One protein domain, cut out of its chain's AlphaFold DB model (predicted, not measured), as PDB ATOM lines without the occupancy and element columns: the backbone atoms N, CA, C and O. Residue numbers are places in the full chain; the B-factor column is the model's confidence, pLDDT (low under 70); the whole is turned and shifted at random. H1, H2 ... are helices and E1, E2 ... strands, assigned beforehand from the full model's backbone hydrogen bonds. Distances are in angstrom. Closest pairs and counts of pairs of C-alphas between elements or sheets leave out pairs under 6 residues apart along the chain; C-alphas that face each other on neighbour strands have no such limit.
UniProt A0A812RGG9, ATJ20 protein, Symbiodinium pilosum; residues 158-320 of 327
ATOM      1  N   GLU A 158      -1.065 -94.524  -9.375       97.62
ATOM      2  CA  GLU A 158      -1.165 -94.101 -10.770       97.62
ATOM      3  C   GLU A 158      -1.462 -92.599 -10.850       97.62
ATOM      4  O   GLU A 158      -2.311 -92.072 -10.130       97.62
ATOM      5  N   VAL A 159      -0.776 -91.914 -11.763       97.56
ATOM      6  CA  VAL A 159      -0.926 -90.475 -11.985       97.56
ATOM      7  C   VAL A 159      -1.662 -90.245 -13.299       97.56
ATOM      8  O   VAL A 159      -1.319 -90.837 -14.322       97.56
ATOM      9  N   ALA A 160      -2.650 -89.352 -13.291       97.12
ATOM     10  CA  ALA A 160      -3.290 -88.861 -14.507       97.12
ATOM     11  C   ALA A 160      -3.437 -87.338 -14.484       97.12
ATOM     12  O   ALA A 160      -3.501 -86.715 -13.427       97.12
ATOM     13  N   LEU A 161      -3.538 -86.747 -15.674       95.69
ATOM     14  CA  LEU A 161      -3.888 -85.342 -15.845       95.69
ATOM     15  C   LEU A 161      -5.407 -85.172 -15.738       95.69
ATOM     16  O   LEU A 161      -6.159 -85.689 -16.566       95.69
ATOM     17  N   LEU A 162      -5.855 -84.437 -14.721       94.12
ATOM     18  CA  LEU A 162      -7.265 -84.198 -14.431       94.12
ATOM     19  C   LEU A 162      -7.584 -82.703 -14.390       94.12
ATOM     20  O   LEU A 162      -6.762 -81.880 -13.988       94.12
ATOM     21  N   ASN A 163      -8.819 -82.352 -14.751       92.00
ATOM     22  CA  ASN A 163      -9.340 -81.002 -14.562       92.00
ATOM     23  C   ASN A 163      -9.863 -80.838 -13.125       92.00
ATOM     24  O   ASN A 163     -11.069 -80.900 -12.862       92.00
ATOM     25  N   LEU A 164      -8.935 -80.712 -12.175       91.06
ATOM     26  CA  LEU A 164      -9.278 -80.596 -10.760       91.06
ATOM     27  C   LEU A 164      -9.672 -79.178 -10.353       91.06
ATOM     28  O   LEU A 164     -10.477 -79.041  -9.433       91.06
ATOM     29  N   VAL A 165      -9.156 -78.156 -11.040       89.00
ATOM     30  CA  VAL A 165      -9.366 -76.747 -10.695       89.00
ATOM     31  C   VAL A 165     -10.262 -76.075 -11.741       89.00
ATOM     32  O   VAL A 165      -9.809 -75.846 -12.861       89.00
ATOM     33  N   PRO A 166     -11.519 -75.736 -11.405       86.31
ATOM     34  CA  PRO A 166     -12.396 -74.962 -12.278       86.31
ATOM     35  C   PRO A 166     -11.791 -73.614 -12.695       86.31
ATOM     36  O   PRO A 166     -11.035 -72.998 -11.940       86.31
ATOM     37  N   ALA A 167     -12.152 -73.131 -13.886       84.75
ATOM     38  CA  ALA A 167     -11.642 -71.868 -14.427       84.75
ATOM     39  C   ALA A 167     -12.058 -70.635 -13.604       84.75
ATOM     40  O   ALA A 167     -11.318 -69.662 -13.553       84.75
ATOM     41  N   ASP A 168     -13.209 -70.701 -12.937       83.19
ATOM     42  CA  ASP A 168     -13.794 -69.658 -12.086       83.19
ATOM     43  C   ASP A 168     -13.294 -69.696 -10.632       83.19
ATOM     44  O   ASP A 168     -13.734 -68.906  -9.794       83.19
ATOM     45  N   THR A 169     -12.354 -70.591 -10.320       84.44
ATOM     46  CA  THR A 169     -11.780 -70.709  -8.978       84.44
ATOM     47  C   THR A 169     -11.155 -69.379  -8.538       84.44
ATOM     48  O   THR A 169     -10.228 -68.897  -9.205       84.44
ATOM     49  N   PRO A 170     -11.580 -68.795  -7.402       83.00
ATOM     50  CA  PRO A 170     -11.007 -67.552  -6.914       83.00
ATOM     51  C   PRO A 170      -9.548 -67.747  -6.480       83.00
ATOM     52  O   PRO A 170      -9.187 -68.751  -5.863       83.00
ATOM     53  N   GLY A 171      -8.703 -66.762  -6.777       84.12
ATOM     54  CA  GLY A 171      -7.352 -66.687  -6.216       84.12
ATOM     55  C   GLY A 171      -7.304 -65.843  -4.946       84.12
ATOM     56  O   GLY A 171      -8.313 -65.287  -4.521       84.12
ATOM     57  N   LYS A 172      -6.124 -65.721  -4.340       85.25
ATOM     58  CA  LYS A 172      -5.869 -64.894  -3.151       85.25
ATOM     59  C   LYS A 172      -4.746 -63.891  -3.392       85.25
ATOM     60  O   LYS A 172      -3.813 -64.170  -4.138       85.25
ATOM     61  N   LEU A 173      -4.851 -62.730  -2.751       83.12
ATOM     62  CA  LEU A 173      -3.802 -61.712  -2.683       83.12
ATOM     63  C   LEU A 173      -3.570 -61.333  -1.223       83.12
ATOM     64  O   LEU A 173      -4.466 -61.505  -0.392       83.12
ATOM     65  N   ASP A 174      -2.400 -60.769  -0.938       77.31
ATOM     66  CA  ASP A 174      -2.076 -60.244   0.385       77.31
ATOM     67  C   ASP A 174      -3.160 -59.279   0.877       77.31
ATOM     68  O   ASP A 174      -3.579 -58.352   0.178       77.31
ATOM     69  N   GLY A 175      -3.667 -59.543   2.081       68.88
ATOM     70  CA  GLY A 175      -4.688 -58.720   2.729       68.88
ATOM     71  C   GLY A 175      -6.088 -58.760   2.096       68.88
ATOM     72  O   GLY A 175      -6.981 -58.082   2.602       68.88
ATOM     73  N   ARG A 176      -6.334 -59.540   1.028       63.47
ATOM     74  CA  ARG A 176      -7.670 -59.687   0.412       63.47
ATOM     75  C   ARG A 176      -8.125 -61.142   0.367       63.47
ATOM     76  O   ARG A 176      -7.541 -61.989  -0.309       63.47
ATOM     77  N   ALA A 177      -9.246 -61.420   1.029       64.25
ATOM     78  CA  ALA A 177      -9.871 -62.733   0.989       64.25
ATOM     79  C   ALA A 177     -10.643 -62.926  -0.327       64.25
ATOM     80  O   ALA A 177     -11.756 -62.434  -0.465       64.25
ATOM     81  N   LEU A 178     -10.052 -63.710  -1.236       72.75
ATOM     82  CA  LEU A 178     -10.640 -64.240  -2.474       72.75
ATOM     83  C   LEU A 178     -10.944 -63.189  -3.561       72.75
ATOM     84  O   LEU A 178     -11.717 -62.256  -3.375       72.75
ATOM     85  N   ILE A 179     -10.358 -63.374  -4.743       76.25
ATOM     86  CA  ILE A 179     -10.587 -62.551  -5.936       76.25
ATOM     87  C   ILE A 179     -11.009 -63.470  -7.071       76.25
ATOM     88  O   ILE A 179     -10.359 -64.489  -7.312       76.25
ATOM     89  N   ALA A 180     -12.074 -63.101  -7.782       76.00
ATOM     90  CA  ALA A 180     -12.510 -63.822  -8.970       76.00
ATOM     91  C   ALA A 180     -11.355 -63.912  -9.981       76.00
ATOM     92  O   ALA A 180     -10.817 -62.894 -10.419       76.00
ATOM     93  N   CYS A 181     -10.959 -65.132 -10.334       73.81
ATOM     94  CA  CYS A 181     -10.010 -65.373 -11.409       73.81
ATOM     95  C   CYS A 181     -10.798 -65.837 -12.631       73.81
ATOM     96  O   CYS A 181     -11.591 -66.764 -12.535       73.81
ATOM     97  N   THR A 182     -10.581 -65.195 -13.775       71.94
ATOM     98  CA  THR A 182     -11.196 -65.574 -15.058       71.94
ATOM     99  C   THR A 182     -10.225 -66.335 -15.963       71.94
ATOM    100  O   THR A 182     -10.518 -66.592 -17.129       71.94
ATOM    101  N   ARG A 183      -9.038 -66.689 -15.448       78.94
ATOM    102  CA  ARG A 183      -8.008 -67.381 -16.222       78.94
ATOM    103  C   ARG A 183      -8.389 -68.845 -16.411       78.94
ATOM    104  O   ARG A 183      -8.676 -69.553 -15.448       78.94
ATOM    105  N   SER A 184      -8.280 -69.328 -17.646       79.06
ATOM    106  CA  SER A 184      -8.396 -70.756 -17.930       79.06
ATOM    107  C   SER A 184      -7.334 -71.558 -17.168       79.06
ATOM    108  O   SER A 184      -6.153 -71.198 -17.124       79.06
ATOM    109  N   ARG A 185      -7.764 -72.664 -16.555       84.88
ATOM    110  CA  ARG A 185      -6.882 -73.621 -15.880       84.88
ATOM    111  C   ARG A 185      -6.647 -74.824 -16.772       84.88
ATOM    112  O   ARG A 185      -7.561 -75.299 -17.441       84.88
ATOM    113  N   GLY A 186      -5.400 -75.280 -16.792       84.81
ATOM    114  CA  GLY A 186      -5.021 -76.516 -17.460       84.81
ATOM    115  C   GLY A 186      -5.331 -77.742 -16.606       84.81
ATOM    116  O   GLY A 186      -5.785 -77.641 -15.466       84.81
ATOM    117  N   LEU A 187      -5.033 -78.911 -17.164       92.25
ATOM    118  CA  LEU A 187      -5.024 -80.151 -16.398       92.25
ATOM    119  C   LEU A 187      -3.867 -80.144 -15.393       92.25
ATOM    120  O   LEU A 187      -2.804 -79.582 -15.659       92.25
ATOM    121  N   THR A 188      -4.066 -80.820 -14.271       93.50
ATOM    122  CA  THR A 188      -3.048 -81.009 -13.237       93.50
ATOM    123  C   THR A 188      -2.841 -82.494 -12.963       93.50
ATOM    124  O   THR A 188      -3.796 -83.271 -13.043       93.50
ATOM    125  N   GLU A 189      -1.611 -82.890 -12.648       95.88
ATOM    126  CA  GLU A 189      -1.294 -84.269 -12.272       95.88
ATOM    127  C   GLU A 189      -1.916 -84.627 -10.927       95.88
ATOM    128  O   GLU A 189      -1.740 -83.907  -9.950       95.88
ATOM    129  N   ALA A 190      -2.590 -85.767 -10.856       97.25
ATOM    130  CA  ALA A 190      -3.161 -86.253  -9.616       97.25
ATOM    131  C   ALA A 190      -3.132 -87.774  -9.528       97.25
ATOM    132  O   ALA A 190      -3.360 -88.467 -10.522       97.25
ATOM    133  N   THR A 191      -2.906 -88.273  -8.315       98.31
ATOM    134  CA  THR A 191      -3.275 -89.633  -7.910       98.31
ATOM    135  C   THR A 191      -4.734 -89.682  -7.465       98.31
ATOM    136  O   THR A 191      -5.413 -88.654  -7.345       98.31
ATOM    137  N   THR A 192      -5.239 -90.881  -7.177       98.12
ATOM    138  CA  THR A 192      -6.609 -91.059  -6.671       98.12
ATOM    139  C   THR A 192      -6.824 -90.336  -5.341       98.12
ATOM    140  O   THR A 192      -7.874 -89.731  -5.134       98.12
ATOM    141  N   LEU A 193      -5.818 -90.334  -4.458       98.38
ATOM    142  CA  LEU A 193      -5.894 -89.637  -3.171       98.38
ATOM    143  C   LEU A 193      -5.922 -88.112  -3.353       98.38
ATOM    144  O   LEU A 193      -6.711 -87.432  -2.705       98.38
ATOM    145  N   MET A 194      -5.129 -87.578  -4.286       97.94
ATOM    146  CA  MET A 194      -5.151 -86.152  -4.637       97.94
ATOM    147  C   MET A 194      -6.515 -85.727  -5.188       97.94
ATOM    148  O   MET A 194      -7.060 -84.716  -4.754       97.94
ATOM    149  N   TRP A 195      -7.119 -86.521  -6.078       96.44
ATOM    150  CA  TRP A 195      -8.493 -86.289  -6.535       96.44
ATOM    151  C   TRP A 195      -9.508 -86.290  -5.376       96.44
ATOM    152  O   TRP A 195     -10.385 -85.424  -5.328       96.44
ATOM    153  N   ALA A 196      -9.368 -87.214  -4.419       96.06
ATOM    154  CA  ALA A 196     -10.280 -87.347  -3.284       96.06
ATOM    155  C   ALA A 196     -10.309 -86.101  -2.384       96.06
ATOM    156  O   ALA A 196     -11.363 -85.770  -1.849       96.06
ATOM    157  N   THR A 197      -9.199 -85.361  -2.274       95.19
ATOM    158  CA  THR A 197      -9.135 -84.120  -1.472       95.19
ATOM    159  C   THR A 197     -10.117 -83.040  -1.924       95.19
ATOM    160  O   THR A 197     -10.605 -82.277  -1.096       95.19
ATOM    161  N   ARG A 198     -10.468 -82.994  -3.216       92.81
ATOM    162  CA  ARG A 198     -11.511 -82.089  -3.723       92.81
ATOM    163  C   ARG A 198     -12.904 -82.542  -3.294       92.81
ATOM    164  O   ARG A 198     -13.793 -81.713  -3.126       92.81
ATOM    165  N   GLN A 199     -13.108 -83.850  -3.174       91.12
ATOM    166  CA  GLN A 199     -14.410 -84.415  -2.836       91.12
ATOM    167  C   GLN A 199     -14.682 -84.308  -1.340       91.12
ATOM    168  O   GLN A 199     -15.787 -83.941  -0.969       91.12
ATOM    169  N   GLY A 200     -13.673 -84.542  -0.502       89.75
ATOM    170  CA  GLY A 200     -13.708 -84.221   0.920       89.75
ATOM    171  C   GLY A 200     -13.286 -85.356   1.846       89.75
ATOM    172  O   GLY A 200     -12.617 -86.306   1.435       89.75
ATOM    173  N   VAL A 201     -13.598 -85.206   3.132       90.12
ATOM    174  CA  VAL A 201     -12.955 -85.962   4.223       90.12
ATOM    175  C   VAL A 201     -13.244 -87.454   4.108       90.12
ATOM    176  O   VAL A 201     -12.330 -88.276   4.202       90.12
ATOM    177  N   ARG A 202     -14.502 -87.816   3.832       88.75
ATOM    178  CA  ARG A 202     -14.926 -89.224   3.735       88.75
ATOM    179  C   ARG A 202     -14.244 -89.934   2.574       88.75
ATOM    180  O   ARG A 202     -13.894 -91.109   2.681       88.75
ATOM    181  N   TRP A 203     -14.037 -89.209   1.479       92.81
ATOM    182  CA  TRP A 203     -13.329 -89.700   0.307       92.81
ATOM    183  C   TRP A 203     -11.860 -89.938   0.629       92.81
ATOM    184  O   TRP A 203     -11.364 -91.035   0.399       92.81
ATOM    185  N   VAL A 204     -11.183 -88.960   1.233       95.06
ATOM    186  CA  VAL A 204      -9.782 -89.098   1.658       95.06
ATOM    187  C   VAL A 204      -9.609 -90.309   2.575       95.06
ATOM    188  O   VAL A 204      -8.797 -91.182   2.284       95.06
ATOM    189  N   GLN A 205     -10.433 -90.435   3.615       93.81
ATOM    190  CA  GLN A 205     -10.388 -91.576   4.534       93.81
ATOM    191  C   GLN A 205     -10.667 -92.914   3.836       93.81
ATOM    192  O   GLN A 205     -10.044 -93.923   4.158       93.81
ATOM    193  N   ALA A 206     -11.603 -92.968   2.885       94.06
ATOM    194  CA  ALA A 206     -11.858 -94.178   2.108       94.06
ATOM    195  C   ALA A 206     -10.655 -94.592   1.258       94.06
ATOM    196  O   ALA A 206     -10.265 -95.756   1.282       94.06
ATOM    197  N   ILE A 207     -10.032 -93.645   0.558       97.56
ATOM    198  CA  ILE A 207      -8.870 -93.929  -0.286       97.56
ATOM    199  C   ILE A 207      -7.647 -94.321   0.555       97.56
ATOM    200  O   ILE A 207      -6.932 -95.253   0.188       97.56
ATOM    201  N   LEU A 208      -7.448 -93.694   1.719       97.62
ATOM    202  CA  LEU A 208      -6.415 -94.093   2.682       97.62
ATOM    203  C   LEU A 208      -6.653 -95.512   3.223       97.62
ATOM    204  O   LEU A 208      -5.723 -96.311   3.262       97.62
ATOM    205  N   ARG A 209      -7.902 -95.877   3.557       96.75
ATOM    206  CA  ARG A 209      -8.258 -97.247   3.985       96.75
ATOM    207  C   ARG A 209      -8.010 -98.304   2.905       96.75
ATOM    208  O   ARG A 209      -7.791 -99.463   3.242       96.75
ATOM    209  N   LEU A 210      -8.039 -97.923   1.626       96.50
ATOM    210  CA  LEU A 210      -7.664 -98.801   0.511       96.50
ATOM    211  C   LEU A 210      -6.139 -98.931   0.327       96.50
ATOM    212  O   LEU A 210      -5.708 -99.712  -0.517       96.50
ATOM    213  N   GLY A 211      -5.335 -98.208   1.113       97.25
ATOM    214  CA  GLY A 211      -3.875 -98.306   1.124       97.25
ATOM    215  C   GLY A 211      -3.148 -97.256   0.284       97.25
ATOM    216  O   GLY A 211      -1.990 -97.474  -0.060       97.25
ATOM    217  N   ALA A 212      -3.794 -96.141  -0.076       97.81
ATOM    218  CA  ALA A 212      -3.102 -95.059  -0.778       97.81
ATOM    219  C   ALA A 212      -2.031 -94.405   0.106       97.81
ATOM    220  O   ALA A 212      -2.249 -94.165   1.295       97.81
ATOM    221  N   SER A 213      -0.903 -94.042  -0.497       97.56
ATOM    222  CA  SER A 213       0.185 -93.353   0.187       97.56
ATOM    223  C   SER A 213      -0.088 -91.850   0.305       97.56
ATOM    224  O   SER A 213      -0.169 -91.129  -0.691       97.56
ATOM    225  N   ALA A 214      -0.162 -91.348   1.540       96.94
ATOM    226  CA  ALA A 214      -0.284 -89.914   1.809       96.94
ATOM    227  C   ALA A 214       0.989 -89.124   1.441       96.94
ATOM    228  O   ALA A 214       0.918 -87.931   1.140       96.94
ATOM    229  N   SER A 215       2.142 -89.800   1.405       96.38
ATOM    230  CA  SER A 215       3.446 -89.232   1.050       96.38
ATOM    231  C   SER A 215       3.755 -89.286  -0.449       96.38
ATOM    232  O   SER A 215       4.835 -88.863  -0.862       96.38
ATOM    233  N   LYS A 216       2.860 -89.828  -1.289       97.00
ATOM    234  CA  LYS A 216       3.102 -89.887  -2.732       97.00
ATOM    235  C   LYS A 216       3.169 -88.490  -3.332       97.00
ATOM    236  O   LYS A 216       2.291 -87.651  -3.124       97.00
ATOM    237  N   VAL A 217       4.187 -88.305  -4.167       97.19
ATOM    238  CA  VAL A 217       4.403 -87.100  -4.962       97.19
ATOM    239  C   VAL A 217       4.335 -87.451  -6.450       97.19
ATOM    240  O   VAL A 217       4.846 -88.496  -6.870       97.19
ATOM    241  N   THR A 218       3.681 -86.612  -7.252       97.19
ATOM    242  CA  THR A 218       3.670 -86.752  -8.719       97.19
ATOM    243  C   THR A 218       5.000 -86.289  -9.334       97.19
ATOM    244  O   THR A 218       5.766 -85.589  -8.672       97.19
ATOM    245  N   PRO A 219       5.297 -86.613 -10.608       96.19
ATOM    246  CA  PRO A 219       6.511 -86.132 -11.277       96.19
ATOM    247  C   PRO A 219       6.694 -84.607 -11.253       96.19
ATOM    248  O   PRO A 219       7.818 -84.128 -11.132       96.19
ATOM    249  N   SER A 220       5.604 -83.836 -11.330       93.94
ATOM    250  CA  SER A 220       5.649 -82.369 -11.227       93.94
ATOM    251  C   SER A 220       5.693 -81.824  -9.794       93.94
ATOM    252  O   SER A 220       5.823 -80.611  -9.616       93.94
ATOM    253  N   GLY A 221       5.625 -82.689  -8.779       96.38
ATOM    254  CA  GLY A 221       5.803 -82.306  -7.380       96.38
ATOM    255  C   GLY A 221       4.525 -82.193  -6.551       96.38
ATOM    256  O   GLY A 221       4.602 -81.760  -5.401       96.38
ATOM    257  N   TRP A 222       3.353 -82.557  -7.078       96.56
ATOM    258  CA  TRP A 222       2.104 -82.483  -6.312       96.56
ATOM    259  C   TRP A 222       2.017 -83.583  -5.261       96.56
ATOM    260  O   TRP A 222       2.296 -84.738  -5.559       96.56
ATOM    261  N   SER A 223       1.566 -83.231  -4.058       97.56
ATOM    262  CA  SER A 223       1.201 -84.171  -2.994       97.56
ATOM    263  C   SER A 223      -0.288 -84.043  -2.660       97.56
ATOM    264  O   SER A 223      -0.918 -83.020  -2.950       97.56
ATOM    265  N   ALA A 224      -0.867 -85.064  -2.020       97.88
ATOM    266  CA  ALA A 224      -2.247 -84.981  -1.538       97.88
ATOM    267  C   ALA A 224      -2.428 -83.832  -0.534       97.88
ATOM    268  O   ALA A 224      -3.425 -83.118  -0.597       97.88
ATOM    269  N   LEU A 225      -1.441 -83.595   0.334       97.31
ATOM    270  CA  LEU A 225      -1.499 -82.525   1.330       97.31
ATOM    271  C   LEU A 225      -1.461 -81.123   0.697       97.31
ATOM    272  O   LEU A 225      -2.197 -80.242   1.136       97.31
ATOM    273  N   LEU A 226      -0.681 -80.928  -0.376       96.69
ATOM    274  CA  LEU A 226      -0.682 -79.684  -1.158       96.69
ATOM    275  C   LEU A 226      -2.057 -79.407  -1.778       96.69
ATOM    276  O   LEU A 226      -2.556 -78.286  -1.688       96.69
ATOM    277  N   TYR A 227      -2.685 -80.426  -2.374       96.38
ATOM    278  CA  TYR A 227      -4.044 -80.298  -2.900       96.38
ATOM    279  C   TYR A 227      -5.065 -80.006  -1.800       96.38
ATOM    280  O   TYR A 227      -5.871 -79.091  -1.954       96.38
ATOM    281  N   GLY A 228      -4.996 -80.731  -0.680       94.75
ATOM    282  CA  GLY A 228      -5.865 -80.517   0.473       94.75
ATOM    283  C   GLY A 228      -5.793 -79.078   0.983       94.75
ATOM    284  O   GLY A 228      -6.818 -78.404   1.048       94.75
ATOM    285  N   ALA A 229      -4.588 -78.567   1.246       94.19
ATOM    286  CA  ALA A 229      -4.393 -77.188   1.693       94.19
ATOM    287  C   ALA A 229      -4.896 -76.161   0.660       94.19
ATOM    288  O   ALA A 229      -5.572 -75.198   1.022       94.19
ATOM    289  N   ALA A 230      -4.616 -76.371  -0.630       93.62
ATOM    290  CA  ALA A 230      -5.022 -75.456  -1.697       93.62
ATOM    291  C   ALA A 230      -6.543 -75.424  -1.933       93.62
ATOM    292  O   ALA A 230      -7.088 -74.369  -2.276       93.62
ATOM    293  N   PHE A 231      -7.232 -76.557  -1.781       92.50
ATOM    294  CA  PHE A 231      -8.688 -76.632  -1.912       92.50
ATOM    295  C   PHE A 231      -9.404 -76.085  -0.685       92.50
ATOM    296  O   PHE A 231     -10.373 -75.340  -0.848       92.50
ATOM    297  N   GLU A 232      -8.912 -76.371   0.522       89.62
ATOM    298  CA  GLU A 232      -9.444 -75.778   1.751       89.62
ATOM    299  C   GLU A 232      -9.237 -74.257   1.747       89.62
ATOM    300  O   GLU A 232     -10.178 -73.497   1.974       89.62
ATOM    301  N   SER A 233      -8.058 -73.753   1.358       88.88
ATOM    302  CA  SER A 233      -7.829 -72.301   1.290       88.88
ATOM    303  C   SER A 233      -8.835 -71.588   0.369       88.88
ATOM    304  O   SER A 233      -9.232 -70.449   0.642       88.88
ATOM    305  N   ARG A 234      -9.312 -72.275  -0.676       86.94
ATOM    306  CA  ARG A 234     -10.249 -71.768  -1.694       86.94
ATOM    307  C   ARG A 234     -11.701 -72.197  -1.490       86.94
ATOM    308  O   ARG A 234     -12.541 -71.834  -2.310       86.94
ATOM    309  N   LYS A 235     -12.020 -72.919  -0.408       84.94
ATOM    310  CA  LYS A 235     -13.362 -73.467  -0.124       84.94
ATOM    311  C   LYS A 235     -13.907 -74.354  -1.256       84.94
ATOM    312  O   LYS A 235     -15.093 -74.316  -1.567       84.94
ATOM    313  N   MET A 236     -13.030 -75.129  -1.892       85.94
ATOM    314  CA  MET A 236     -13.361 -75.976  -3.046       85.94
ATOM    315  C   MET A 236     -13.763 -77.406  -2.676       85.94
ATOM    316  O   MET A 236     -14.243 -78.145  -3.534       85.94
ATOM    317  N   THR A 237     -13.547 -77.805  -1.426       87.31
ATOM    318  CA  THR A 237     -13.849 -79.152  -0.941       87.31
ATOM    319  C   THR A 237     -15.363 -79.388  -0.878       87.31
ATOM    320  O   THR A 237     -16.063 -78.727  -0.101       87.31
ATOM    321  N   ALA A 238     -15.857 -80.335  -1.680       78.75
ATOM    322  CA  ALA A 238     -17.280 -80.529  -1.967       78.75
ATOM    323  C   ALA A 238     -18.103 -81.085  -0.788       78.75
ATOM    324  O   ALA A 238     -19.196 -80.583  -0.523       78.75
ATOM    325  N   ASP A 239     -17.613 -82.100  -0.070       70.44
ATOM    326  CA  ASP A 239     -18.317 -82.689   1.073       70.44
ATOM    327  C   ASP A 239     -18.149 -81.857   2.337       70.44
ATOM    328  O   ASP A 239     -17.072 -81.346   2.597       70.44
ATOM    329  N   GLY A 240     -19.240 -81.693   3.097       57.94
ATOM    330  CA  GLY A 240     -19.321 -80.996   4.385       57.94
ATOM    331  C   GLY A 240     -19.045 -81.863   5.606       57.94
ATOM    332  O   GLY A 240     -19.506 -81.506   6.684       57.94
ATOM    333  N   SER A 241     -18.411 -83.023   5.438       60.06
ATOM    334  CA  SER A 241     -18.242 -83.972   6.540       60.06
ATOM    335  C   SER A 241     -17.237 -83.444   7.560       60.06
ATOM    336  O   SER A 241     -16.234 -82.838   7.179       60.06
ATOM    337  N   SER A 242     -17.490 -83.691   8.846       56.34
ATOM    338  CA  SER A 242     -16.501 -83.452   9.897       56.34
ATOM    339  C   SER A 242     -15.442 -84.559   9.917       56.34
ATOM    340  O   SER A 242     -15.651 -85.688   9.465       56.34
ATOM    341  N   ASP A 243     -14.292 -84.206  10.469       59.69
ATOM    342  CA  ASP A 243     -13.154 -85.056  10.818       59.69
ATOM    343  C   ASP A 243     -13.435 -85.998  12.001       59.69
ATOM    344  O   ASP A 243     -12.699 -86.961  12.194       59.69
ATOM    345  N   SER A 244     -14.531 -85.781  12.742       51.81
ATOM    346  CA  SER A 244     -14.963 -86.629  13.865       51.81
ATOM    347  C   SER A 244     -15.507 -88.002  13.449       51.81
ATOM    348  O   SER A 244     -15.762 -88.843  14.305       51.81
ATOM    349  N   GLY A 245     -15.711 -88.246  12.148       56.31
ATOM    350  CA  GLY A 245     -16.376 -89.460  11.662       56.31
ATOM    351  C   GLY A 245     -17.889 -89.471  11.907       56.31
ATOM    352  O   GLY A 245     -18.545 -90.470  11.603       56.31
ATOM    353  N   ASP A 246     -18.453 -88.369  12.414       55.66
ATOM    354  CA  ASP A 246     -19.891 -88.229  12.600       55.66
ATOM    355  C   ASP A 246     -20.621 -88.235  11.256       55.66
ATOM    356  O   ASP A 246     -20.238 -87.574  10.291       55.66
ATOM    357  N   ALA A 247     -21.742 -88.952  11.206       55.78
ATOM    358  CA  ALA A 247     -22.610 -89.007  10.031       55.78
ATOM    359  C   ALA A 247     -23.416 -87.708   9.801       55.78
ATOM    360  O   ALA A 247     -24.248 -87.643   8.891       55.78
ATOM    361  N   SER A 248     -23.221 -86.683  10.637       55.31
ATOM    362  CA  SER A 248     -23.912 -85.402  10.530       55.31
ATOM    363  C   SER A 248     -23.248 -84.522   9.462       55.31
ATOM    364  O   SER A 248     -22.030 -84.390   9.371       55.31
ATOM    365  N   TYR A 249     -24.063 -83.907   8.599       54.59
ATOM    366  CA  TYR A 249     -23.568 -82.938   7.622       54.59
ATOM    367  C   TYR A 249     -23.132 -81.659   8.348       54.59
ATOM    368  O   TYR A 249     -23.964 -80.816   8.679       54.59
ATOM    369  N   GLY A 250     -21.832 -81.510   8.585       53.31
ATOM    370  CA  GLY A 250     -21.242 -80.383   9.314       53.31
ATOM    371  C   GLY A 250     -21.048 -79.099   8.493       53.31
ATOM    372  O   GLY A 250     -20.552 -78.088   8.999       53.31
ATOM    373  N   GLY A 251     -21.408 -79.091   7.207       56.94
ATOM    374  CA  GLY A 251     -21.079 -77.976   6.316       56.94
ATOM    375  C   GLY A 251     -19.579 -77.623   6.350       56.94
ATOM    376  O   GLY A 251     -18.733 -78.414   6.753       56.94
ATOM    377  N   TYR A 252     -19.207 -76.428   5.895       56.75
ATOM    378  CA  TYR A 252     -17.806 -75.971   5.942       56.75
ATOM    379  C   TYR A 252     -17.383 -75.482   7.344       56.75
ATOM    380  O   TYR A 252     -16.200 -75.376   7.644       56.75
ATOM    381  N   ARG A 253     -18.354 -75.157   8.211       51.84
ATOM    382  CA  ARG A 253     -18.118 -74.488   9.503       51.84
ATOM    383  C   ARG A 253     -17.754 -75.442  10.644       51.84
ATOM    384  O   ARG A 253     -17.195 -74.979  11.628       51.84
ATOM    385  N   HIS A 254     -18.041 -76.737  10.510       54.81
ATOM    386  CA  HIS A 254     -17.757 -77.752  11.534       54.81
ATOM    387  C   HIS A 254     -16.568 -78.661  11.175       54.81
ATOM    388  O   HIS A 254     -16.432 -79.741  11.737       54.81
ATOM    389  N   ARG A 255     -15.709 -78.243  10.231       69.00
ATOM    390  CA  ARG A 255     -14.496 -78.982   9.852       69.00
ATOM    391  C   ARG A 255     -13.309 -78.400  10.590       69.00
ATOM    392  O   ARG A 255     -12.682 -77.456  10.109       69.00
ATOM    393  N   THR A 256     -13.028 -78.933  11.771       73.25
ATOM    394  CA  THR A 256     -11.863 -78.496  12.535       73.25
ATOM    395  C   THR A 256     -10.604 -78.815  11.758       73.25
ATOM    396  O   THR A 256      -9.859 -77.896  11.476       73.25
ATOM    397  N   ARG A 257     -10.407 -80.046  11.284       86.06
ATOM    398  CA  ARG A 257      -9.159 -80.425  10.594       86.06
ATOM    399  C   ARG A 257      -9.287 -80.552   9.070       86.06
ATOM    400  O   ARG A 257      -8.281 -80.601   8.363       86.06
ATOM    401  N   GLY A 258     -10.516 -80.568   8.545       87.75
ATOM    402  CA  GLY A 258     -10.792 -80.703   7.106       87.75
ATOM    403  C   GLY A 258     -10.169 -81.961   6.492       87.75
ATOM    404  O   GLY A 258      -9.923 -82.948   7.183       87.75
ATOM    405  N   VAL A 259      -9.887 -81.936   5.186       91.50
ATOM    406  CA  VAL A 259      -9.184 -83.054   4.508       91.50
ATOM    407  C   VAL A 259      -7.714 -83.189   4.910       91.50
ATOM    408  O   VAL A 259      -7.092 -84.213   4.640       91.50
ATOM    409  N   VAL A 260      -7.160 -82.156   5.539       92.88
ATOM    410  CA  VAL A 260      -5.756 -82.064   5.942       92.88
ATOM    411  C   VAL A 260      -5.456 -82.986   7.124       92.88
ATOM    412  O   VAL A 260      -4.472 -83.718   7.068       92.88
ATOM    413  N   GLY A 261      -6.326 -83.014   8.137       91.56
ATOM    414  CA  GLY A 261      -6.152 -83.856   9.326       91.56
ATOM    415  C   GLY A 261      -5.893 -85.332   8.999       91.56
ATOM    416  O   GLY A 261      -4.827 -85.838   9.334       91.56
ATOM    417  N   PRO A 262      -6.791 -86.013   8.258       93.06
ATOM    418  CA  PRO A 262      -6.587 -87.412   7.877       93.06
ATOM    419  C   PRO A 262      -5.313 -87.672   7.060       93.06
ATOM    420  O   PRO A 262      -4.769 -88.771   7.115       93.06
ATOM    421  N   LEU A 263      -4.836 -86.693   6.283       95.94
ATOM    422  CA  LEU A 263      -3.591 -86.831   5.520       95.94
ATOM    423  C   LEU A 263      -2.362 -86.748   6.432       95.94
ATOM    424  O   LEU A 263      -1.423 -87.519   6.243       95.94
ATOM    425  N   ILE A 264      -2.380 -85.849   7.421       94.25
ATOM    426  CA  ILE A 264      -1.342 -85.751   8.457       94.25
ATOM    427  C   ILE A 264      -1.321 -87.026   9.302       94.25
ATOM    428  O   ILE A 264      -0.254 -87.598   9.505       94.25
ATOM    429  N   ASP A 265      -2.490 -87.512   9.727       93.56
ATOM    430  CA  ASP A 265      -2.615 -88.749  10.512       93.56
ATOM    431  C   ASP A 265      -2.074 -89.966   9.741       93.56
ATOM    432  O   ASP A 265      -1.548 -90.907  10.330       93.56
ATOM    433  N   ALA A 266      -2.156 -89.931   8.406       95.19
ATOM    434  CA  ALA A 266      -1.580 -90.931   7.512       95.19
ATOM    435  C   ALA A 266      -0.087 -90.704   7.183       95.19
ATOM    436  O   ALA A 266       0.466 -91.408   6.335       95.19
ATOM    437  N   GLY A 267       0.573 -89.741   7.833       94.69
ATOM    438  CA  GLY A 267       2.013 -89.497   7.725       94.69
ATOM    439  C   GLY A 267       2.445 -88.553   6.600       94.69
ATOM    440  O   GLY A 267       3.616 -88.568   6.221       94.69
ATOM    441  N   ALA A 268       1.546 -87.741   6.031       95.56
ATOM    442  CA  ALA A 268       1.960 -86.693   5.098       95.56
ATOM    443  C   ALA A 268       2.741 -85.588   5.828       95.56
ATOM    444  O   ALA A 268       2.249 -85.018   6.799       95.56
ATOM    445  N   ASP A 269       3.928 -85.247   5.321       94.19
ATOM    446  CA  ASP A 269       4.773 -84.185   5.876       94.19
ATOM    447  C   ASP A 269       4.279 -82.780   5.449       94.19
ATOM    448  O   ASP A 269       4.322 -82.455   4.253       94.19
ATOM    449  N   PRO A 270       3.849 -81.912   6.391       93.69
ATOM    450  CA  PRO A 270       3.447 -80.530   6.110       93.69
ATOM    451  C   PRO A 270       4.543 -79.664   5.479       93.69
ATOM    452  O   PRO A 270       4.235 -78.717   4.746       93.69
ATOM    453  N   GLN A 271       5.811 -79.993   5.744       93.31
ATOM    454  CA  GLN A 271       6.987 -79.227   5.332       93.31
ATOM    455  C   GLN A 271       7.624 -79.733   4.033       93.31
ATOM    456  O   GLN A 271       8.586 -79.130   3.552       93.31
ATOM    457  N   ALA A 272       7.075 -80.779   3.408       93.81
ATOM    458  CA  ALA A 272       7.597 -81.316   2.158       93.81
ATOM    459  C   ALA A 272       7.530 -80.272   1.022       93.81
ATOM    460  O   ALA A 272       6.462 -79.946   0.497       93.81
ATOM    461  N   ARG A 273       8.694 -79.742   0.624       94.69
ATOM    462  CA  ARG A 273       8.851 -78.722  -0.433       94.69
ATOM    463  C   ARG A 273       9.008 -79.362  -1.810       94.69
ATOM    464  O   ARG A 273      10.088 -79.345  -2.397       94.69
ATOM    465  N   THR A 274       7.931 -79.947  -2.321       93.62
ATOM    466  CA  THR A 274       7.981 -80.798  -3.523       93.62
ATOM    467  C   THR A 274       7.561 -80.090  -4.808       93.62
ATOM    468  O   THR A 274       7.989 -80.495  -5.886       93.62
ATOM    469  N   LEU A 275       6.761 -79.021  -4.727       96.62
ATOM    470  CA  LEU A 275       6.147 -78.378  -5.893       96.62
ATOM    471  C   LEU A 275       6.796 -77.032  -6.214       96.62
ATOM    472  O   LEU A 275       6.892 -76.164  -5.355       96.62
ATOM    473  N   GLN A 276       7.182 -76.796  -7.467       96.94
ATOM    474  CA  GLN A 276       7.659 -75.471  -7.882       96.94
ATOM    475  C   GLN A 276       6.532 -74.430  -7.851       96.94
ATOM    476  O   GLN A 276       5.433 -74.682  -8.350       96.94
ATOM    477  N   LEU A 277       6.832 -73.209  -7.395       95.62
ATOM    478  CA  LEU A 277       5.848 -72.119  -7.341       95.62
ATOM    479  C   LEU A 277       5.183 -71.841  -8.691       95.62
ATOM    480  O   LEU A 277       3.978 -71.623  -8.755       95.62
ATOM    481  N   LYS A 278       5.932 -71.907  -9.798       94.38
ATOM    482  CA  LYS A 278       5.372 -71.719 -11.147       94.38
ATOM    483  C   LYS A 278       4.261 -72.729 -11.465       94.38
ATOM    484  O   LYS A 278       3.264 -72.358 -12.083       94.38
ATOM    485  N   ALA A 279       4.432 -73.985 -11.049       93.50
ATOM    486  CA  ALA A 279       3.440 -75.040 -11.238       93.50
ATOM    487  C   ALA A 279       2.236 -74.854 -10.303       93.50
ATOM    488  O   ALA A 279       1.101 -75.053 -10.726       93.50
ATOM    489  N   TYR A 280       2.455 -74.383  -9.074       94.56
ATOM    490  CA  TYR A 280       1.355 -73.999  -8.191       94.56
ATOM    491  C   TYR A 280       0.533 -72.842  -8.781       94.56
ATOM    492  O   TYR A 280      -0.685 -72.933  -8.915       94.56
ATOM    493  N   LEU A 281       1.191 -71.763  -9.213       92.62
ATOM    494  CA  LEU A 281       0.531 -70.568  -9.743       92.62
ATOM    495  C   LEU A 281      -0.239 -70.834 -11.044       92.62
ATOM    496  O   LEU A 281      -1.252 -70.178 -11.286       92.62
ATOM    497  N   SER A 282       0.175 -71.795 -11.874       91.31
ATOM    498  CA  SER A 282      -0.602 -72.151 -13.069       91.31
ATOM    499  C   SER A 282      -1.999 -72.674 -12.695       91.31
ATOM    500  O   SER A 282      -2.991 -72.269 -13.310       91.31
ATOM    501  N   ALA A 283      -2.092 -73.472 -11.630       91.50
ATOM    502  CA  ALA A 283      -3.346 -74.006 -11.109       91.50
ATOM    503  C   ALA A 283      -4.102 -72.997 -10.227       91.50
ATOM    504  O   ALA A 283      -5.320 -72.901 -10.316       91.50
ATOM    505  N   PHE A 284      -3.393 -72.204  -9.422       91.06
ATOM    506  CA  PHE A 284      -3.974 -71.558  -8.240       91.06
ATOM    507  C   PHE A 284      -3.734 -70.039  -8.112       91.06
ATOM    508  O   PHE A 284      -4.089 -69.448  -7.094       91.06
ATOM    509  N   SER A 285      -3.184 -69.380  -9.141       89.38
ATOM    510  CA  SER A 285      -2.996 -67.912  -9.196       89.38
ATOM    511  C   SER A 285      -4.316 -67.109  -9.237       89.38
ATOM    512  O   SER A 285      -5.250 -67.570  -9.871       89.38
ATOM    513  N   PRO A 286      -4.410 -65.883  -8.699       90.69
ATOM    514  CA  PRO A 286      -3.403 -65.240  -7.864       90.69
ATOM    515  C   PRO A 286      -3.204 -65.982  -6.537       90.69
ATOM    516  O   PRO A 286      -4.120 -66.632  -6.037       90.69
ATOM    517  N   SER A 287      -1.984 -65.915  -6.012       91.12
ATOM    518  CA  SER A 287      -1.613 -66.416  -4.689       91.12
ATOM    519  C   SER A 287      -0.532 -65.497  -4.107       91.12
ATOM    520  O   SER A 287       0.314 -65.037  -4.880       91.12
ATOM    521  N   PRO A 288      -0.544 -65.235  -2.788       91.00
ATOM    522  CA  PRO A 288       0.481 -64.443  -2.101       91.00
ATOM    523  C   PRO A 288       1.815 -65.181  -1.894       91.00
ATOM    524  O   PRO A 288       2.763 -64.615  -1.361       91.00
ATOM    525  N   LEU A 289       1.921 -66.454  -2.288       92.50
ATOM    526  CA  LEU A 289       3.143 -67.234  -2.101       92.50
ATOM    527  C   LEU A 289       4.333 -66.666  -2.885       92.50
ATOM    528  O   LEU A 289       4.250 -66.422  -4.089       92.50
ATOM    529  N   THR A 290       5.475 -66.562  -2.207       90.81
ATOM    530  CA  THR A 290       6.744 -66.059  -2.764       90.81
ATOM    531  C   THR A 290       7.882 -67.086  -2.721       90.81
ATOM    532  O   THR A 290       8.976 -66.826  -3.221       90.81
ATOM    533  N   CYS A 291       7.649 -68.270  -2.148       91.75
ATOM    534  CA  CYS A 291       8.659 -69.318  -2.013       91.75
ATOM    535  C   CYS A 291       9.027 -69.948  -3.367       91.75
ATOM    536  O   CYS A 291       8.213 -70.017  -4.277       91.75
ATOM    537  N   LYS A 292      10.256 -70.459  -3.523       94.50
ATOM    538  CA  LYS A 292      10.672 -71.145  -4.766       94.50
ATOM    539  C   LYS A 292       9.964 -72.496  -4.946       94.50
ATOM    540  O   LYS A 292       9.537 -72.839  -6.051       94.50
ATOM    541  N   PHE A 293       9.849 -73.239  -3.847       95.81
ATOM    542  CA  PHE A 293       9.146 -74.513  -3.750       95.81
ATOM    543  C   PHE A 293       8.117 -74.433  -2.630       95.81
ATOM    544  O   PHE A 293       8.456 -74.020  -1.521       95.81
ATOM    545  N   VAL A 294       6.892 -74.833  -2.938       95.94
ATOM    546  CA  VAL A 294       5.709 -74.732  -2.089       95.94
ATOM    547  C   VAL A 294       5.563 -76.003  -1.255       95.94
ATOM    548  O   VAL A 294       5.652 -77.107  -1.798       95.94
ATOM    549  N   CYS A 295       5.307 -75.842   0.043       95.06
ATOM    550  CA  CYS A 295       4.780 -76.890   0.921       95.06
ATOM    551  C   CYS A 295       3.363 -76.539   1.415       95.06
ATOM    552  O   CYS A 295       2.856 -75.436   1.182       95.06
ATOM    553  N   ALA A 296       2.700 -77.473   2.100       95.12
ATOM    554  CA  ALA A 296       1.345 -77.256   2.606       95.12
ATOM    555  C   ALA A 296       1.298 -76.183   3.708       95.12
ATOM    556  O   ALA A 296       0.368 -75.376   3.736       95.12
ATOM    557  N   SER A 297       2.320 -76.119   4.570       93.25
ATOM    558  CA  SER A 297       2.413 -75.085   5.606       93.25
ATOM    559  C   SER A 297       2.602 -73.676   5.032       93.25
ATOM    560  O   SER A 297       2.043 -72.732   5.586       93.25
ATOM    561  N   ASP A 298       3.300 -73.520   3.897       93.81
ATOM    562  CA  ASP A 298       3.401 -72.221   3.213       93.81
ATOM    563  C   ASP A 298       2.002 -71.734   2.774       93.81
ATOM    564  O   ASP A 298       1.648 -70.572   2.982       93.81
ATOM    565  N   ILE A 299       1.176 -72.631   2.209       93.25
ATOM    566  CA  ILE A 299      -0.214 -72.329   1.821       93.25
ATOM    567  C   ILE A 299      -1.041 -71.976   3.060       93.25
ATOM    568  O   ILE A 299      -1.787 -71.001   3.038       93.25
ATOM    569  N   ALA A 300      -0.914 -72.737   4.148       91.62
ATOM    570  CA  ALA A 300      -1.616 -72.438   5.392       91.62
ATOM    571  C   ALA A 300      -1.263 -71.037   5.912       91.62
ATOM    572  O   ALA A 300      -2.157 -70.270   6.256       91.62
ATOM    573  N   TRP A 301       0.014 -70.663   5.912       90.00
ATOM    574  CA  TRP A 301       0.445 -69.359   6.410       90.00
ATOM    575  C   TRP A 301      -0.036 -68.202   5.526       90.00
ATOM    576  O   TRP A 301      -0.573 -67.218   6.028       90.00
ATOM    577  N   ALA A 302       0.116 -68.337   4.209       89.31
ATOM    578  CA  ALA A 302      -0.148 -67.248   3.276       89.31
ATOM    579  C   ALA A 302      -1.627 -67.145   2.861       89.31
ATOM    580  O   ALA A 302      -2.112 -66.074   2.505       89.31
ATOM    581  N   GLU A 303      -2.357 -68.262   2.868       89.00
ATOM    582  CA  GLU A 303      -3.705 -68.348   2.309       89.00
ATOM    583  C   GLU A 303      -4.785 -68.732   3.326       89.00
ATOM    584  O   GLU A 303      -5.959 -68.711   2.957       89.00
ATOM    585  N   SER A 304      -4.489 -69.080   4.580       84.19
ATOM    586  CA  SER A 304      -5.565 -69.358   5.545       84.19
ATOM    587  C   SER A 304      -6.271 -68.085   6.024       84.19
ATOM    588  O   SER A 304      -5.730 -66.981   5.991       84.19
ATOM    589  N   ALA A 305      -7.531 -68.226   6.440       72.56
ATOM    590  CA  ALA A 305      -8.167 -67.193   7.251       72.56
ATOM    591  C   ALA A 305      -7.743 -67.401   8.709       72.56
ATOM    592  O   ALA A 305      -7.556 -68.543   9.134       72.56
ATOM    593  N   VAL A 306      -7.655 -66.315   9.481       61.41
ATOM    594  CA  VAL A 306      -7.390 -66.377  10.925       61.41
ATOM    595  C   VAL A 306      -8.348 -67.399  11.567       61.41
ATOM    596  O   VAL A 306      -9.562 -67.292  11.403       61.41
ATOM    597  N   ASN A 307      -7.792 -68.396  12.266       62.06
ATOM    598  CA  ASN A 307      -8.495 -69.480  12.974       62.06
ATOM    599  C   ASN A 307      -9.176 -70.573  12.122       62.06
ATOM    600  O   ASN A 307     -10.077 -71.251  12.618       62.06
ATOM    601  N   SER A 308      -8.774 -70.814  10.869       77.56
ATOM    602  CA  SER A 308      -9.218 -72.040  10.184       77.56
ATOM    603  C   SER A 308      -8.492 -73.265  10.746       77.56
ATOM    604  O   SER A 308      -7.270 -73.348  10.636       77.56
ATOM    605  N   GLY A 309      -9.222 -74.226  11.315       81.38
ATOM    606  CA  GLY A 309      -8.591 -75.331  12.042       81.38
ATOM    607  C   GLY A 309      -7.692 -76.239  11.184       81.38
ATOM    608  O   GLY A 309      -6.649 -76.667  11.664       81.38
ATOM    609  N   TRP A 310      -7.985 -76.434   9.888       87.12
ATOM    610  CA  TRP A 310      -7.099 -77.196   8.990       87.12
ATOM    611  C   TRP A 310      -5.711 -76.546   8.864       87.12
ATOM    612  O   TRP A 310      -4.709 -77.230   8.672       87.12
ATOM    613  N   ALA A 311      -5.643 -75.215   8.971       89.31
ATOM    614  CA  ALA A 311      -4.385 -74.482   8.938       89.31
ATOM    615  C   ALA A 311      -3.654 -74.597  10.278       89.31
ATOM    616  O   ALA A 311      -2.434 -74.714  10.286       89.31
ATOM    617  N   ILE A 312      -4.389 -74.619  11.398       87.56
ATOM    618  CA  ILE A 312      -3.812 -74.850  12.729       87.56
ATOM    619  C   ILE A 312      -3.075 -76.191  12.747       87.56
ATOM    620  O   ILE A 312      -1.926 -76.230  13.172       87.56
ATOM    621  N   ASP A 313      -3.666 -77.252  12.202       85.56
ATOM    622  CA  ASP A 313      -3.027 -78.569  12.090       85.56
ATOM    623  C   ASP A 313      -1.686 -78.541  11.335       85.56
ATOM    624  O   ASP A 313      -0.701 -79.140  11.767       85.56
ATOM    625  N   LEU A 314      -1.613 -77.804  10.222       88.81
ATOM    626  CA  LEU A 314      -0.384 -77.673   9.426       88.81
ATOM    627  C   LEU A 314       0.687 -76.812  10.098       88.81
ATOM    628  O   LEU A 314       1.868 -76.936   9.768       88.81
ATOM    629  N   LEU A 315       0.276 -75.904  10.982       87.62
ATOM    630  CA  LEU A 315       1.158 -74.946  11.645       87.62
ATOM    631  C   LEU A 315       1.596 -75.415  13.041       87.62
ATOM    632  O   LEU A 315       2.650 -74.988  13.511       87.62
ATOM    633  N   SER A 316       0.825 -76.298  13.683       79.00
ATOM    634  CA  SER A 316       1.096 -76.821  15.031       79.00
ATOM    635  C   SER A 316       2.155 -77.928  15.043       79.00
ATOM    636  O   SER A 316       2.834 -78.105  16.048       79.00
ATOM    637  N   ASN A 317       2.365 -78.628  13.922       59.69
ATOM    638  CA  ASN A 317       3.363 -79.698  13.769       59.69
ATOM    639  C   ASN A 317       4.805 -79.186  13.567       59.69
ATOM    640  O   ASN A 317       5.533 -79.667  12.697       59.69
ATOM    641  N   ARG A 318       5.241 -78.191  14.347       46.47
ATOM    642  CA  ARG A 318       6.646 -77.763  14.347       46.47
ATOM    643  C   ARG A 318       7.522 -78.841  15.007       46.47
ATOM    644  O   ARG A 318       7.272 -79.157  16.167       46.47
ATOM    645  N   PRO A 319       8.608 -79.322  14.375       40.72
ATOM    646  CA  PRO A 319       9.807 -79.570  15.157       40.72
ATOM    647  C   PRO A 319      10.247 -78.215  15.721       40.72
ATOM    648  O   PRO A 319      10.284 -77.223  14.986       40.72
ATOM    649  N   GLU A 320      10.494 -78.147  17.029       34.66
ATOM    650  CA  GLU A 320      11.053 -76.954  17.659       34.66
ATOM    651  C   GLU A 320      12.247 -76.474  16.829       34.66
ATOM    652  O   GLU A 320      13.169 -77.235  16.526       34.66
TER     653      GLU A 320
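Overview. This is residues 158 to 320 of the 327 residues of the protein "ATJ20 protein" of Symbiodinium pilosum (UniProt A0A812RGG9). A rounded cluster of short helices is built round H3, which runs through the middle with H1, H4 and H6 about it; H2 packs on H1 and H4, and H7 on H4 and H6. Two small antiparallel strand pairs, E1 with E4 and the hairpin E2 and E3, lie at the periphery, and long loops fill in much of the rest. The 163 printed residues hold four named strands, E1 to E4, then seven named helices, H1 to H7. The class is mostly helix, though named elements hold only 70 residues. The whole is compact, with a radius of gyration of the C-alphas of 14.4 A and spans of 37 by 37 by 35 A.

Along the chain. E1 is residues 160 to 162, its first C-alpha at (-3.290, -88.861, -14.507). E2 is residues 171 to 173, E3 residues 176 to 179 and E4 residues 188 to 190. H1, residues 192 to 199, is 10.9 A long, and H2, residues 201 to 209, is 12.2 A. H3, residues 224 to 233, is the longest helix at 14.1 A, starting at C-alpha 224 (-2.247, -84.981, -1.538). H4 is residues 260 to 265, H5 residues 277 to 284, H6 residues 296 to 303 and H7 residues 309 to 316, ending at C-alpha 316 (1.096, -76.821, 15.031).

Arrangement. H3 is the hub. It touches H1 at a shallow tilt of 13 degrees, the same way, with the closest C-alphas, of Met 194 and Ala 224, 4.4 A apart. It touches H6 at 14 degrees, also shallow and the same way, closest at Leu 226 and Ala 296, C-alphas 4.9 A apart. H3 and H4 form a helical hairpin, closest at Gly 228 and Val 260, C-alphas 5.7 A apart. H1 and H2 form another, closest at Ala 196 and Trp 203, C-alphas 5.3 A apart. H6 and H7 touch at a steep tilt of 61 degrees, with the closest C-alphas, of Ala 300 and Ala 311, 4.9 A apart. H5 is close to H3 but not clearly touching, with C-alphas 230 and 284, the closest, 7.7 A apart. In E1 and E4, N 162 and O 188 are 2.9 A apart, within hydrogen-bond range; in E2 and E3, N 179 and O 171 are at 2.8 A. Every O i to N i+4 pair is within range in H2, H3, H4 and H6, but 2 of 4 in H1 and 3 of 4 in H5 and H7.

Size, cuts and confidence. The C-alphas farthest apart, of Thr 182 and Glu 320, are 41.2 A apart. The printed part has no cut. The links H2 to H3, H3 to H4, H4 to H5 and H5 to H6 are long. The mean pLDDT of the printed part is 85.5; residues 175 to 177, 240 to 255, 306 to 307 and 317 to 320 are under 70.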